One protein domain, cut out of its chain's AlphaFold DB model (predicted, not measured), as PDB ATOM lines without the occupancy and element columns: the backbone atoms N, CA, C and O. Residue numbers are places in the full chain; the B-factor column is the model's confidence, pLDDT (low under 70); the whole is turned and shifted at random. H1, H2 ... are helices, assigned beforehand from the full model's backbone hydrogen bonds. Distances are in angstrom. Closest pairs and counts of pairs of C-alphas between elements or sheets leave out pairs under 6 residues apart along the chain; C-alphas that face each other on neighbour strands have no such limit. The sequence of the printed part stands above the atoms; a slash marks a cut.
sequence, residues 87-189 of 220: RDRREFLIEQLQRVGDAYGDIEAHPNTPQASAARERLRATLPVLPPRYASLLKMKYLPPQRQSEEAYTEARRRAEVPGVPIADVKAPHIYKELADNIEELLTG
ATOM      1  N   ARG A  87      19.690  15.262 -28.872       89.62
ATOM      2  CA  ARG A  87      19.992  14.249 -27.849       89.62
ATOM      3  C   ARG A  87      19.361  12.914 -28.218       89.62
ATOM      4  O   ARG A  87      20.095  11.941 -28.331       89.62
ATOM      5  N   ASP A  88      18.069  12.902 -28.538       91.00
ATOM      6  CA  ASP A  88      17.335  11.691 -28.917       91.00
ATOM      7  C   ASP A  88      17.977  11.003 -30.133       91.00
ATOM      8  O   ASP A  88      18.146   9.784 -30.163       91.00
ATOM      9  N   ARG A  89      18.396  11.779 -31.145       89.25
ATOM     10  CA  ARG A  89      19.121  11.247 -32.312       89.25
ATOM     11  C   ARG A  89      20.462  10.633 -31.926       89.25
ATOM     12  O   ARG A  89      20.802   9.571 -32.444       89.25
ATOM     13  N   ARG A  90      21.238  11.289 -31.057       90.88
ATOM     14  CA  ARG A  90      22.534  10.768 -30.594       90.88
ATOM     15  C   ARG A  90      22.364   9.486 -29.793       90.88
ATOM     16  O   ARG A  90      23.064   8.519 -30.072       90.88
ATOM     17  N   GLU A  91      21.419   9.462 -28.860       92.44
ATOM     18  CA  GLU A  91      21.088   8.278 -28.064       92.44
ATOM     19  C   GLU A  91      20.664   7.117 -28.967       92.44
ATOM     20  O   GLU A  91      21.240   6.032 -28.890       92.44
ATOM     21  N   PHE A  92      19.765   7.373 -29.920       92.25
ATOM     22  CA  PHE A  92      19.361   6.373 -30.904       92.25
ATOM     23  C   PHE A  92      20.548   5.826 -31.711       92.25
ATOM     24  O   PHE A  92      20.655   4.616 -31.910       92.25
ATOM     25  N   LEU A  93      21.458   6.688 -32.180       92.00
ATOM     26  CA  LEU A  93      22.646   6.254 -32.922       92.00
ATOM     27  C   LEU A  93      23.581   5.395 -32.064       92.00
ATOM     28  O   LEU A  93      24.075   4.380 -32.554       92.00
ATOM     29  N   ILE A  94      23.788   5.759 -30.795       93.19
ATOM     30  CA  ILE A  94      24.578   4.965 -29.845       93.19
ATOM     31  C   ILE A  94      23.961   3.575 -29.687       93.19
ATOM     32  O   ILE A  94      24.667   2.577 -29.828       93.19
ATOM     33  N   GLU A  95      22.645   3.490 -29.476       93.50
ATOM     34  CA  GLU A  95      21.943   2.208 -29.359       93.50
ATOM     35  C   GLU A  95      22.077   1.355 -30.627       93.50
ATOM     36  O   GLU A  95      22.300   0.143 -30.545       93.50
ATOM     37  N   GLN A  96      21.962   1.959 -31.818       93.06
ATOM     38  CA  GLN A  96      22.145   1.225 -33.074       93.06
ATOM     39  C   GLN A  96      23.585   0.725 -33.235       93.06
ATOM     40  O   GLN A  96      23.779  -0.408 -33.678       93.06
ATOM     41  N   LEU A  97      24.591   1.525 -32.865       93.56
ATOM     42  CA  LEU A  97      25.999   1.121 -32.926       93.56
ATOM     43  C   LEU A  97      26.316  -0.002 -31.943       93.56
ATOM     44  O   LEU A  97      26.988  -0.957 -32.325       93.56
ATOM     45  N   GLN A  98      25.786   0.064 -30.721       94.06
ATOM     46  CA  GLN A  98      25.902  -1.014 -29.737       94.06
ATOM     47  C   GLN A  98      25.250  -2.296 -30.254       94.06
ATOM     48  O   GLN A  98      25.903  -3.332 -30.316       94.06
ATOM     49  N   ARG A  99      24.010  -2.216 -30.754       93.06
ATOM     50  CA  ARG A  99      23.294  -3.370 -31.323       93.06
ATOM     51  C   ARG A  99      24.050  -4.015 -32.486       93.06
ATOM     52  O   ARG A  99      24.036  -5.235 -32.644       93.06
ATOM     53  N   VAL A 100      24.687  -3.197 -33.321       93.81
ATOM     54  CA  VAL A 100      25.509  -3.656 -34.442       93.81
ATOM     55  C   VAL A 100      26.829  -4.260 -33.965       93.81
ATOM     56  O   VAL A 100      27.235  -5.294 -34.497       93.81
ATOM     57  N   GLY A 101      27.461  -3.673 -32.949       92.94
ATOM     58  CA  GLY A 101      28.645  -4.216 -32.285       92.94
ATOM     59  C   GLY A 101      28.381  -5.573 -31.635       92.94
ATOM     60  O   GLY A 101      29.145  -6.505 -31.865       92.94
ATOM     61  N   ASP A 102      27.262  -5.720 -30.925       93.00
ATOM     62  CA  ASP A 102      26.841  -6.977 -30.298       93.00
ATOM     63  C   ASP A 102      26.566  -8.057 -31.346       93.00
ATOM     64  O   ASP A 102      27.057  -9.182 -31.241       93.00
ATOM     65  N   ALA A 103      25.831  -7.710 -32.409       93.00
ATOM     66  CA  ALA A 103      25.586  -8.630 -33.515       93.00
ATOM     67  C   ALA A 103      26.896  -9.035 -34.208       93.00
ATOM     68  O   ALA A 103      27.057 -10.190 -34.592       93.00
ATOM     69  N   TYR A 104      27.848  -8.112 -34.364       92.69
ATOM     70  CA  TYR A 104      29.168  -8.427 -34.902       92.69
ATOM     71  C   TYR A 104      29.969  -9.345 -33.959       92.69
ATOM     72  O   TYR A 104      30.554 -10.329 -34.418       92.69
ATOM     73  N   GLY A 105      29.907  -9.093 -32.651       91.81
ATOM     74  CA  GLY A 105      30.484  -9.934 -31.600       91.81
ATOM     75  C   GLY A 105      29.964 -11.362 -31.616       91.81
ATOM     76  O   GLY A 105      30.765 -12.295 -31.657       91.81
ATOM     77  N   ASP A 106      28.645 -11.541 -31.690       92.06
ATOM     78  CA  ASP A 106      28.000 -12.855 -31.807       92.06
ATOM     79  C   ASP A 106      28.519 -13.647 -33.025       92.06
ATOM     80  O   ASP A 106      28.712 -14.865 -32.959       92.06
ATOM     81  N   ILE A 107      28.753 -12.966 -34.155       92.12
ATOM     82  CA  ILE A 107      29.234 -13.592 -35.397       92.12
ATOM     83  C   ILE A 107      30.683 -14.060 -35.259       92.12
ATOM     84  O   ILE A 107      31.013 -15.146 -35.741       92.12
ATOM     85  N   GLU A 108      31.540 -13.240 -34.650       91.19
ATOM     86  CA  GLU A 108      32.968 -13.530 -34.478       91.19
ATOM     87  C   GLU A 108      33.214 -14.559 -33.361       91.19
ATOM     88  O   GLU A 108      34.078 -15.422 -33.504       91.19
ATOM     89  N   ALA A 109      32.439 -14.523 -32.271       90.62
ATOM     90  CA  ALA A 109      32.591 -15.439 -31.138       90.62
ATOM     91  C   ALA A 109      32.085 -16.860 -31.435       90.62
ATOM     92  O   ALA A 109      32.637 -17.841 -30.928       90.62
ATOM     93  N   HIS A 110      31.035 -16.989 -32.252       90.06
ATOM     94  CA  HIS A 110      30.350 -18.264 -32.482       90.06
ATOM     95  C   HIS A 110      30.175 -18.587 -33.973       90.06
ATOM     96  O   HIS A 110      29.040 -18.769 -34.442       90.06
ATOM     97  N   PRO A 111      31.273 -18.702 -34.743       81.81
ATOM     98  CA  PRO A 111      31.191 -18.978 -36.168       81.81
ATOM     99  C   PRO A 111      30.482 -20.319 -36.411       81.81
ATOM    100  O   PRO A 111      30.787 -21.326 -35.778       81.81
ATOM    101  N   ASN A 112      29.540 -20.334 -37.359       88.19
ATOM    102  CA  ASN A 112      28.747 -21.507 -37.775       88.19
ATOM    103  C   ASN A 112      27.649 -21.970 -36.802       88.19
ATOM    104  O   ASN A 112      27.135 -23.077 -36.940       88.19
ATOM    105  N   THR A 113      27.242 -21.123 -35.858       90.56
ATOM    106  CA  THR A 113      26.078 -21.394 -35.002       90.56
ATOM    107  C   THR A 113      24.787 -20.777 -35.563       90.56
ATOM    108  O   THR A 113      24.846 -19.780 -36.295       90.56
ATOM    109  N   PRO A 114      23.603 -21.295 -35.178       89.12
ATOM    110  CA  PRO A 114      22.323 -20.632 -35.446       89.12
ATOM    111  C   PRO A 114      22.266 -19.194 -34.898       89.12
ATOM    112  O   PRO A 114      21.628 -18.315 -35.482       89.12
ATOM    113  N   GLN A 115      22.982 -18.934 -33.799       87.00
ATOM    114  CA  GLN A 115      23.118 -17.605 -33.210       87.00
ATOM    115  C   GLN A 115      23.865 -16.650 -34.149       87.00
ATOM    116  O   GLN A 115      23.394 -15.538 -34.382       87.00
ATOM    117  N   ALA A 116      24.956 -17.098 -34.781       89.75
ATOM    118  CA  ALA A 116      25.669 -16.297 -35.772       89.75
ATOM    119  C   ALA A 116      24.847 -16.052 -37.047       89.75
ATOM    120  O   ALA A 116      24.939 -14.968 -37.623       89.75
ATOM    121  N   SER A 117      24.013 -16.999 -37.499       89.81
ATOM    122  CA  SER A 117      23.094 -16.726 -38.618       89.81
ATOM    123  C   SER A 117      22.050 -15.670 -38.255       89.81
ATOM    124  O   SER A 117      21.877 -14.715 -39.010       89.81
ATOM    125  N   ALA A 118      21.439 -15.767 -37.069       91.31
ATOM    126  CA  ALA A 118      20.489 -14.763 -36.590       91.31
ATOM    127  C   ALA A 118      21.158 -13.390 -36.389       91.31
ATOM    128  O   ALA A 118      20.582 -12.347 -36.696       91.31
ATOM    129  N   ALA A 119      22.402 -13.363 -35.906       92.25
ATOM    130  CA  ALA A 119      23.191 -12.143 -35.786       92.25
ATOM    131  C   ALA A 119      23.522 -11.519 -37.154       92.25
ATOM    132  O   ALA A 119      23.396 -10.307 -37.311       92.25
ATOM    133  N   ARG A 120      23.846 -12.323 -38.179       91.62
ATOM    134  CA  ARG A 120      24.041 -11.833 -39.560       91.62
ATOM    135  C   ARG A 120      22.772 -11.219 -40.142       91.62
ATOM    136  O   ARG A 120      22.862 -10.217 -40.848       91.62
ATOM    137  N   GLU A 121      21.609 -11.801 -39.869       90.69
ATOM    138  CA  GLU A 121      20.325 -11.243 -40.307       90.69
ATOM    139  C   GLU A 121      20.025  -9.909 -39.621       90.69
ATOM    140  O   GLU A 121      19.737  -8.927 -40.308       90.69
ATOM    141  N   ARG A 122      20.195  -9.839 -38.291       90.88
ATOM    142  CA  ARG A 122      20.090  -8.586 -37.523       90.88
ATOM    143  C   ARG A 122      21.034  -7.519 -38.078       90.88
ATOM    144  O   ARG A 122      20.602  -6.410 -38.382       90.88
ATOM    145  N   LEU A 123      22.297  -7.879 -38.308       91.44
ATOM    146  CA  LEU A 123      23.298  -6.978 -38.866       91.44
ATOM    147  C   LEU A 123      22.892  -6.462 -40.256       91.44
ATOM    148  O   LEU A 123      22.966  -5.265 -40.509       91.44
ATOM    149  N   ARG A 124      22.402  -7.331 -41.150       89.00
ATOM    150  CA  ARG A 124      21.934  -6.930 -42.491       89.00
ATOM    151  C   ARG A 124      20.745  -5.971 -42.460       89.00
ATOM    152  O   ARG A 124      20.612  -5.175 -43.388       89.00
ATOM    153  N   ALA A 125      19.895  -6.056 -41.439       88.38
ATOM    154  CA  ALA A 125      18.756  -5.162 -41.270       88.38
ATOM    155  C   ALA A 125      19.172  -3.793 -40.706       88.38
ATOM    156  O   ALA A 125      18.683  -2.767 -41.172       88.38
ATOM    157  N   THR A 126      20.085  -3.767 -39.732       88.75
ATOM    158  CA  THR A 126      20.452  -2.535 -39.017       88.75
ATOM    159  C   THR A 126      21.539  -1.725 -39.723       88.75
ATOM    160  O   THR A 126      21.492  -0.496 -39.746       88.75
ATOM    161  N   LEU A 127      22.505  -2.397 -40.351       88.75
ATOM    162  CA  LEU A 127      23.676  -1.756 -40.953       88.75
ATOM    163  C   LEU A 127      23.349  -0.718 -42.050       88.75
ATOM    164  O   LEU A 127      24.029   0.307 -42.089       88.75
ATOM    165  N   PRO A 128      22.329  -0.901 -42.917       86.75
ATOM    166  CA  PRO A 128      21.951   0.117 -43.901       86.75
ATOM    167  C   PRO A 128      21.407   1.415 -43.293       86.75
ATOM    168  O   PRO A 128      21.538   2.461 -43.922       86.75
ATOM    169  N   VAL A 129      20.800   1.352 -42.101       87.25
ATOM    170  CA  VAL A 129      20.160   2.505 -41.438       87.25
ATOM    171  C   VAL A 129      21.189   3.406 -40.760       87.25
ATOM    172  O   VAL A 129      20.977   4.610 -40.640       87.25
ATOM    173  N   LEU A 130      22.321   2.840 -40.334       88.12
ATOM    174  CA  LEU A 130      23.404   3.619 -39.747       88.12
ATOM    175  C   LEU A 130      23.974   4.613 -40.767       88.12
ATOM    176  O   LEU A 130      24.162   4.240 -41.927       88.12
ATOM    177  N   PRO A 131      24.332   5.841 -40.364       87.50
ATOM    178  CA  PRO A 131      25.045   6.756 -41.244       87.50
ATOM    179  C   PRO A 131      26.383   6.155 -41.718       87.50
ATOM    180  O   PRO A 131      27.044   5.450 -40.949       87.50
ATOM    181  N   PRO A 132      26.793   6.395 -42.979       85.25
ATOM    182  CA  PRO A 132      28.047   5.897 -43.555       85.25
ATOM    183  C   PRO A 132      29.280   6.088 -42.668       85.25
ATOM    184  O   PRO A 132      30.076   5.160 -42.538       85.25
ATOM    185  N   ARG A 133      29.383   7.247 -42.011       86.12
ATOM    186  CA  ARG A 133      30.516   7.642 -41.169       86.12
ATOM    187  C   ARG A 133      30.714   6.791 -39.910       86.12
ATOM    188  O   ARG A 133      31.843   6.643 -39.455       86.12
ATOM    189  N   TYR A 134      29.641   6.232 -39.344       88.38
ATOM    190  CA  TYR A 134      29.710   5.587 -38.025       88.38
ATOM    191  C   TYR A 134      29.989   4.075 -38.057       88.38
ATOM    192  O   TYR A 134      30.250   3.473 -37.016       88.38
ATOM    193  N   ALA A 135      29.912   3.443 -39.227       89.56
ATOM    194  CA  ALA A 135      30.151   2.007 -39.387       89.56
ATOM    195  C   ALA A 135      30.734   1.693 -40.772       89.56
ATOM    196  O   ALA A 135      30.354   0.716 -41.419       89.56
ATOM    197  N   SER A 136      31.613   2.565 -41.256       89.69
ATOM    198  CA  SER A 136      32.199   2.526 -42.590       89.69
ATOM    199  C   SER A 136      32.915   1.200 -42.867       89.69
ATOM    200  O   SER A 136      32.606   0.546 -43.863       89.69
ATOM    201  N   LEU A 137      33.773   0.716 -41.962       88.56
ATOM    202  CA  LEU A 137      34.515  -0.532 -42.160       88.56
ATOM    203  C   LEU A 137      33.577  -1.741 -42.155       88.56
ATOM    204  O   LEU A 137      33.699  -2.650 -42.980       88.56
ATOM    205  N   LEU A 138      32.598  -1.739 -41.251       88.75
ATOM    206  CA  LEU A 138      31.629  -2.823 -41.144       88.75
ATOM    207  C   LEU A 138      30.707  -2.884 -42.370       88.75
ATOM    208  O   LEU A 138      30.430  -3.968 -42.886       88.75
ATOM    209  N   LYS A 139      30.286  -1.724 -42.890       89.31
ATOM    210  CA  LYS A 139      29.561  -1.608 -44.161       89.31
ATOM    211  C   LYS A 139      30.365  -2.187 -45.315       89.31
ATOM    212  O   LYS A 139      29.798  -2.915 -46.125       89.31
ATOM    213  N   MET A 140      31.668  -1.937 -45.369       86.31
ATOM    214  CA  MET A 140      32.518  -2.481 -46.430       86.31
ATOM    215  C   MET A 140      32.667  -3.999 -46.354       86.31
ATOM    216  O   MET A 140      32.694  -4.661 -47.390       86.31
ATOM    217  N   LYS A 141      32.699  -4.554 -45.139       86.00
ATOM    218  CA  LYS A 141      32.811  -5.999 -44.911       86.00
ATOM    219  C   LYS A 141      31.510  -6.762 -45.195       86.00
ATOM    220  O   LYS A 141      31.567  -7.893 -45.670       86.00
ATOM    221  N   TYR A 142      30.342  -6.177 -44.903       85.00
ATOM    222  CA  TYR A 142      29.060  -6.910 -44.907       85.00
ATOM    223  C   TYR A 142      28.020  -6.446 -45.930       85.00
ATOM    224  O   TYR A 142      27.105  -7.220 -46.235       85.00
ATOM    225  N   LEU A 143      28.108  -5.221 -46.457       84.12
ATOM    226  CA  LEU A 143      27.207  -4.775 -47.519       84.12
ATOM    227  C   LEU A 143      27.784  -5.127 -48.891       84.12
ATOM    228  O   LEU A 143      28.987  -4.983 -49.102       84.12
ATOM    229  N   PRO A 144      26.943  -5.550 -49.849       81.00
ATOM    230  CA  PRO A 144      27.386  -5.750 -51.221       81.00
ATOM    231  C   PRO A 144      27.775  -4.403 -51.860       81.00
ATOM    232  O   PRO A 144      27.177  -3.388 -51.491       81.00
ATOM    233  N   PRO A 145      28.693  -4.372 -52.847       77.94
ATOM    234  CA  PRO A 145      29.170  -3.139 -53.485       77.94
ATOM    235  C   PRO A 145      28.063  -2.188 -53.951       77.94
ATOM    236  O   PRO A 145      28.184  -0.980 -53.811       77.94
ATOM    237  N   GLN A 146      26.931  -2.719 -54.421       78.88
ATOM    238  CA  GLN A 146      25.788  -1.919 -54.880       78.88
ATOM    239  C   GLN A 146      25.079  -1.139 -53.758       78.88
ATOM    240  O   GLN A 146      24.307  -0.230 -54.040       78.88
ATOM    241  N   ARG A 147      25.289  -1.513 -52.489       77.56
ATOM    242  CA  ARG A 147      24.724  -0.846 -51.300       77.56
ATOM    243  C   ARG A 147      25.766  -0.042 -50.522       77.56
ATOM    244  O   ARG A 147      25.458   0.477 -49.451       77.56
ATOM    245  N   GLN A 148      26.995   0.022 -51.021       79.62
ATOM    246  CA  GLN A 148      28.066   0.786 -50.404       79.62
ATOM    247  C   GLN A 148      28.002   2.221 -50.932       79.62
ATOM    248  O   GLN A 148      28.123   2.461 -52.128       79.62
ATOM    249  N   SER A 149      27.784   3.181 -50.036       80.94
ATOM    250  CA  SER A 149      27.886   4.606 -50.366       80.94
ATOM    251  C   SER A 149      29.349   4.994 -50.599       80.94
ATOM    252  O   SER A 149      30.221   4.527 -49.864       80.94
ATOM    253  N   GLU A 150      29.602   5.910 -51.530       83.56
ATOM    254  CA  GLU A 150      30.934   6.483 -51.778       83.56
ATOM    255  C   GLU A 150      31.534   7.138 -50.519       83.56
ATOM    256  O   GLU A 150      32.726   7.015 -50.238       83.56
ATOM    257  N   GLU A 151      30.690   7.744 -49.685       83.00
ATOM    258  CA  GLU A 151      31.086   8.304 -48.393       83.00
ATOM    259  C   GLU A 151      31.615   7.226 -47.430       83.00
ATOM    260  O   GLU A 151      32.716   7.350 -46.903       83.00
ATOM    261  N   ALA A 152      30.893   6.110 -47.267       81.56
ATOM    262  CA  ALA A 152      31.378   4.974 -46.469       81.56
ATOM    263  C   ALA A 152      32.722   4.451 -46.992       81.56
ATOM    264  O   ALA A 152      33.574   4.076 -46.197       81.56
ATOM    265  N   TYR A 153      32.928   4.438 -48.312       82.44
ATOM    266  CA  TYR A 153      34.194   4.011 -48.904       82.44
ATOM    267  C   TYR A 153      35.340   4.980 -48.587       82.44
ATOM    268  O   TYR A 153      36.430   4.552 -48.207       82.44
ATOM    269  N   THR A 154      35.109   6.286 -48.726       83.88
ATOM    270  CA  THR A 154      36.133   7.303 -48.441       83.88
ATOM    271  C   THR A 154      36.489   7.346 -46.957       83.88
ATOM    272  O   THR A 154      37.677   7.381 -46.630       83.88
ATOM    273  N   GLU A 155      35.504   7.254 -46.065       83.44
ATOM    274  CA  GLU A 155      35.726   7.203 -44.619       83.44
ATOM    275  C   GLU A 155      36.419   5.902 -44.194       83.44
ATOM    276  O   GLU A 155      37.420   5.942 -43.477       83.44
ATOM    277  N   ALA A 156      35.978   4.752 -44.718       83.12
ATOM    278  CA  ALA A 156      36.645   3.474 -44.476       83.12
ATOM    279  C   ALA A 156      38.106   3.521 -44.930       83.12
ATOM    280  O   ALA A 156      38.989   3.036 -44.229       83.12
ATOM    281  N   ARG A 157      38.389   4.151 -46.077       81.56
ATOM    282  CA  ARG A 157      39.753   4.323 -46.588       81.56
ATOM    283  C   ARG A 157      40.598   5.244 -45.708       81.56
ATOM    284  O   ARG A 157      41.781   4.964 -45.531       81.56
ATOM    285  N   ARG A 158      40.018   6.316 -45.155       81.31
ATOM    286  CA  ARG A 158      40.699   7.187 -44.181       81.31
ATOM    287  C   ARG A 158      41.055   6.415 -42.912       81.31
ATOM    288  O   ARG A 158      42.193   6.491 -42.466       81.31
ATOM    289  N   ARG A 159      40.110   5.638 -42.375       77.31
ATOM    290  CA  ARG A 159      40.269   4.876 -41.123       77.31
ATOM    291  C   ARG A 159      41.127   3.627 -41.256       77.31
ATOM    292  O   ARG A 159      41.746   3.208 -40.285       77.31
ATOM    293  N   ALA A 160      41.155   3.017 -42.437       72.50
ATOM    294  CA  ALA A 160      41.934   1.812 -42.669       72.50
ATOM    295  C   ALA A 160      43.446   2.065 -42.590       72.50
ATOM    296  O   ALA A 160      44.159   1.083 -42.442       72.50
ATOM    297  N   GLU A 161      43.927   3.318 -42.694       64.69
ATOM    298  CA  GLU A 161      45.334   3.773 -42.570       64.69
ATOM    299  C   GLU A 161      46.407   2.968 -43.343       64.69
ATOM    300  O   GLU A 161      47.592   3.283 -43.268       64.69
ATOM    301  N   VAL A 162      46.029   1.967 -44.144       55.19
ATOM    302  CA  VAL A 162      46.951   1.095 -44.871       55.19
ATOM    303  C   VAL A 162      46.788   1.313 -46.378       55.19
ATOM    304  O   VAL A 162      45.796   0.880 -46.974       55.19
ATOM    305  N   PRO A 163      47.766   1.960 -47.036       52.59
ATOM    306  CA  PRO A 163      47.813   2.040 -48.488       52.59
ATOM    307  C   PRO A 163      47.877   0.633 -49.099       52.59
ATOM    308  O   PRO A 163      48.791  -0.134 -48.812       52.59
ATOM    309  N   GLY A 164      46.916   0.299 -49.963       53.78
ATOM    310  CA  GLY A 164      46.967  -0.912 -50.790       53.78
ATOM    311  C   GLY A 164      46.370  -2.185 -50.182       53.78
ATOM    312  O   GLY A 164      46.379  -3.207 -50.864       53.78
ATOM    313  N   VAL A 165      45.811  -2.150 -48.965       54.28
ATOM    314  CA  VAL A 165      45.013  -3.278 -48.453       54.28
ATOM    315  C   VAL A 165      43.603  -3.207 -49.047       54.28
ATOM    316  O   VAL A 165      42.944  -2.169 -48.930       54.28
ATOM    317  N   PRO A 166      43.114  -4.283 -49.692       62.19
ATOM    318  CA  PRO A 166      41.721  -4.366 -50.097       62.19
ATOM    319  C   PRO A 166      40.834  -4.189 -48.865       62.19
ATOM    320  O   PRO A 166      40.997  -4.893 -47.873       62.19
ATOM    321  N   ILE A 167      39.852  -3.289 -48.929       62.16
ATOM    322  CA  ILE A 167      38.914  -3.031 -47.818       62.16
ATOM    323  C   ILE A 167      38.123  -4.307 -47.426       62.16
ATOM    324  O   ILE A 167      37.537  -4.393 -46.352       62.16
ATOM    325  N   ALA A 168      38.161  -5.349 -48.262       61.91
ATOM    326  CA  ALA A 168      37.644  -6.677 -47.948       61.91
ATOM    327  C   ALA A 168      38.369  -7.383 -46.775       61.91
ATOM    328  O   ALA A 168      37.754  -8.222 -46.122       61.91
ATOM    329  N   ASP A 169      39.621  -7.019 -46.463       70.81
ATOM    330  CA  ASP A 169      40.466  -7.704 -45.466       70.81
ATOM    331  C   ASP A 169      40.526  -6.988 -44.102       70.81
ATOM    332  O   ASP A 169      41.450  -7.189 -43.305       70.81
ATOM    333  N   VAL A 170      39.547  -6.131 -43.797       75.94
ATOM    334  CA  VAL A 170      39.527  -5.409 -42.520       75.94
ATOM    335  C   VAL A 170      39.404  -6.387 -41.344       75.94
ATOM    336  O   VAL A 170      38.425  -7.130 -41.202       75.94
ATOM    337  N   LYS A 171      40.403  -6.354 -40.454       82.94
ATOM    338  CA  LYS A 171      40.449  -7.195 -39.252       82.94
ATOM    339  C   LYS A 171      39.458  -6.709 -38.191       82.94
ATOM    340  O   LYS A 171      39.269  -5.507 -38.012       82.94
ATOM    341  N   ALA A 172      38.915  -7.653 -37.420       85.62
ATOM    342  CA  ALA A 172      37.954  -7.387 -36.346       85.62
ATOM    343  C   ALA A 172      38.374  -6.276 -35.354       85.62
ATOM    344  O   ALA A 172      37.525  -5.444 -35.035       85.62
ATOM    345  N   PRO A 173      39.649  -6.163 -34.915       87.75
ATOM    346  CA  PRO A 173      40.052  -5.099 -33.992       87.75
ATOM    347  C   PRO A 173      39.847  -3.682 -34.541       87.75
ATOM    348  O   PRO A 173      39.508  -2.783 -33.780       87.75
ATOM    349  N   HIS A 174      40.005  -3.476 -35.854       87.56
ATOM    350  CA  HIS A 174      39.778  -2.164 -36.469       87.56
ATOM    351  C   HIS A 174      38.292  -1.797 -36.489       87.56
ATOM    352  O   HIS A 174      37.953  -0.638 -36.287       87.56
ATOM    353  N   ILE A 175      37.415  -2.788 -36.671       88.75
ATOM    354  CA  ILE A 175      35.961  -2.599 -36.626       88.75
ATOM    355  C   ILE A 175      35.514  -2.239 -35.207       88.75
ATOM    356  O   ILE A 175      34.790  -1.266 -35.031       88.75
ATOM    357  N   TYR A 176      35.971  -2.970 -34.184       90.19
ATOM    358  CA  TYR A 176      35.634  -2.628 -32.795       90.19
ATOM    359  C   TYR A 176      36.165  -1.257 -32.393       90.19
ATOM    360  O   TYR A 176      35.457  -0.513 -31.720       90.19
ATOM    361  N   LYS A 177      37.380  -0.909 -32.836       90.81
ATOM    362  CA  LYS A 177      37.944   0.419 -32.610       90.81
ATOM    363  C   LYS A 177      37.083   1.504 -33.261       90.81
ATOM    364  O   LYS A 177      36.717   2.448 -32.578       90.81
ATOM    365  N   GLU A 178      36.699   1.345 -34.531       91.62
ATOM    366  CA  GLU A 178      35.797   2.294 -35.200       91.62
ATOM    367  C   GLU A 178      34.498   2.489 -34.409       91.62
ATOM    368  O   GLU A 178      34.106   3.626 -34.158       91.62
ATOM    369  N   LEU A 179      33.837   1.397 -34.012       92.38
ATOM    370  CA  LEU A 179      32.576   1.475 -33.274       92.38
ATOM    371  C   LEU A 179      32.755   2.171 -31.918       92.38
ATOM    372  O   LEU A 179      31.922   2.998 -31.553       92.38
ATOM    373  N   ALA A 180      33.837   1.873 -31.194       92.19
ATOM    374  CA  ALA A 180      34.140   2.498 -29.910       92.19
ATOM    375  C   ALA A 180      34.428   4.001 -30.053       92.19
ATOM    376  O   ALA A 180      33.793   4.796 -29.360       92.19
ATOM    377  N   ASP A 181      35.299   4.386 -30.991       92.06
ATOM    378  CA  ASP A 181      35.647   5.787 -31.266       92.06
ATOM    379  C   ASP A 181      34.385   6.594 -31.636       92.06
ATOM    380  O   ASP A 181      34.180   7.717 -31.178       92.06
ATOM    381  N   ASN A 182      33.489   5.993 -32.424       92.19
ATOM    382  CA  ASN A 182      32.242   6.623 -32.855       92.19
ATOM    383  C   ASN A 182      31.213   6.756 -31.720       92.19
ATOM    384  O   ASN A 182      30.513   7.766 -31.641       92.19
ATOM    385  N   ILE A 183      31.118   5.769 -30.823       92.12
ATOM    386  CA  ILE A 183      30.282   5.871 -29.618       92.12
ATOM    387  C   ILE A 183      30.834   6.959 -28.685       92.12
ATOM    388  O   ILE A 183      30.063   7.767 -28.169       92.12
ATOM    389  N   GLU A 184      32.153   7.030 -28.500       92.81
ATOM    390  CA  GLU A 184      32.798   8.072 -27.693       92.81
ATOM    391  C   GLU A 184      32.565   9.478 -28.274       92.81
ATOM    392  O   GLU A 184      32.248  10.419 -27.537       92.81
ATOM    393  N   GLU A 185      32.646   9.631 -29.598       90.44
ATOM    394  CA  GLU A 185      32.334  10.884 -30.292       90.44
ATOM    395  C   GLU A 185      30.889  11.346 -30.019       90.44
ATOM    396  O   GLU A 185      30.655  12.519 -29.701       90.44
ATOM    397  N   LEU A 186      29.923  10.422 -30.082       89.62
ATOM    398  CA  LEU A 186      28.508  10.706 -29.824       89.62
ATOM    399  C   LEU A 186      28.242  11.057 -28.352       89.62
ATOM    400  O   LEU A 186      27.493  11.996 -28.074       89.62
ATOM    401  N   LEU A 187      28.887  10.352 -27.417       89.81
ATOM    402  CA  LEU A 187      28.773  10.604 -25.976       89.81
ATOM    403  C   LEU A 187      29.380  11.950 -25.570       89.81
ATOM    404  O   LEU A 187      28.825  12.660 -24.735       89.81
ATOM    405  N   THR A 188      30.515  12.319 -26.164       88.06
ATOM    406  CA  THR A 188      31.214  13.573 -25.841       88.06
ATOM    407  C   THR A 188      30.581  14.795 -26.504       88.06
ATOM    408  O   THR A 188      30.957  15.921 -26.180       88.06
ATOM    409  N   GLY A 189      29.643  14.597 -27.439       78.06
ATOM    410  CA  GLY A 189      29.040  15.675 -28.224       78.06
ATOM    411  C   GLY A 189      30.049  16.430 -29.095       78.06
ATOM    412  O   GLY A 189      29.738  17.511 -29.583       78.06
TER     413      GLY A 189
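AT A GLANCE: This is residues 87 to 189 of the 220 residues of an uncharacterized protein of Microbispora sp. GKU 823 (UniProt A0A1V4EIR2). One long helix, H1, has a helix running the opposite way beside each of its two ends: H2 folds back along its later part as a hairpin, and H5 packs beside its earlier part. A short helix near the middle, H3, packs on the early part of H5, and H4 packs crosswise on H3, with the loop of residues 160 to 171 making the far end away from the start of H1. The printed part has 103 residues with five named helices, in the order H1, H2, H3, H4, H5, and no named strand; the class is all helix. The whole is compact, with a radius of gyration of the C-alphas of 13.3 A, and the C-alphas span 38 by 37 by 25 A.

HOW THE PARTS SIT: H1, residues 87 to 109, and H2, residues 114 to 126, touch and form a helical hairpin; they run opposite ways at a shallow tilt of 30 degrees, and their closest C-alphas, those of Ile 107 and Ala 116, are 4.5 A apart. H5, residues 172 to 188, touches H1 as well, running opposite ways at a shallow tilt of 17 degrees, with the C-alphas of Ile 94 and Ile 183 closest at 5.8 A. H2 and H5 are apart. H3, residues 136 to 142, touches H5 at a steep tilt of 42 degrees, opposite ways; the closest C-alphas are those of Leu 137 and Ile 175, 6.1 A apart, and H5 touches H3 with residues 174 to 178 alone. H4, residues 150 to 159, touches H3, the C-alphas of Ser 136 and Ala 152 being closest at 4.7 A, and the two are about perpendicular, only just, at 71 degrees. H4 and H5 are close but not clearly touching, with the C-alphas of Arg 159 and Glu 178 closest at 7.9 A. H1 is apart from H3 and from H4. In H1, H2, H3, H4 and H5 every O i to N i+4 pair is within hydrogen-bond range.

IN THESE COORDINATES: H1 begins with C-alpha 87 at (19.992, 14.249, -27.849) and ends with C-alpha 109 at (32.591, -15.439, -31.138), 32.4 A away. H2 is 18.5 A long, H3 10.2 A and H4 14.3 A from first to last C-alpha. H5, 24.4 A long, ends with C-alpha 188 at (31.214, 13.573, -25.841).

THE WHOLE: The C-alphas of Asp 88 and Gly 164 are the two farthest apart, at 38.9 A, while those of Arg 87 and Gly 189, the first and last printed, are 9.2 A apart. The printed part has no cut. The link from H4 to H5, residues 160 to 171, is long, and the link from H1 to H2 is tight. The mean pLDDT of the printed part is 85.5; residues 161 to 168 are under 70.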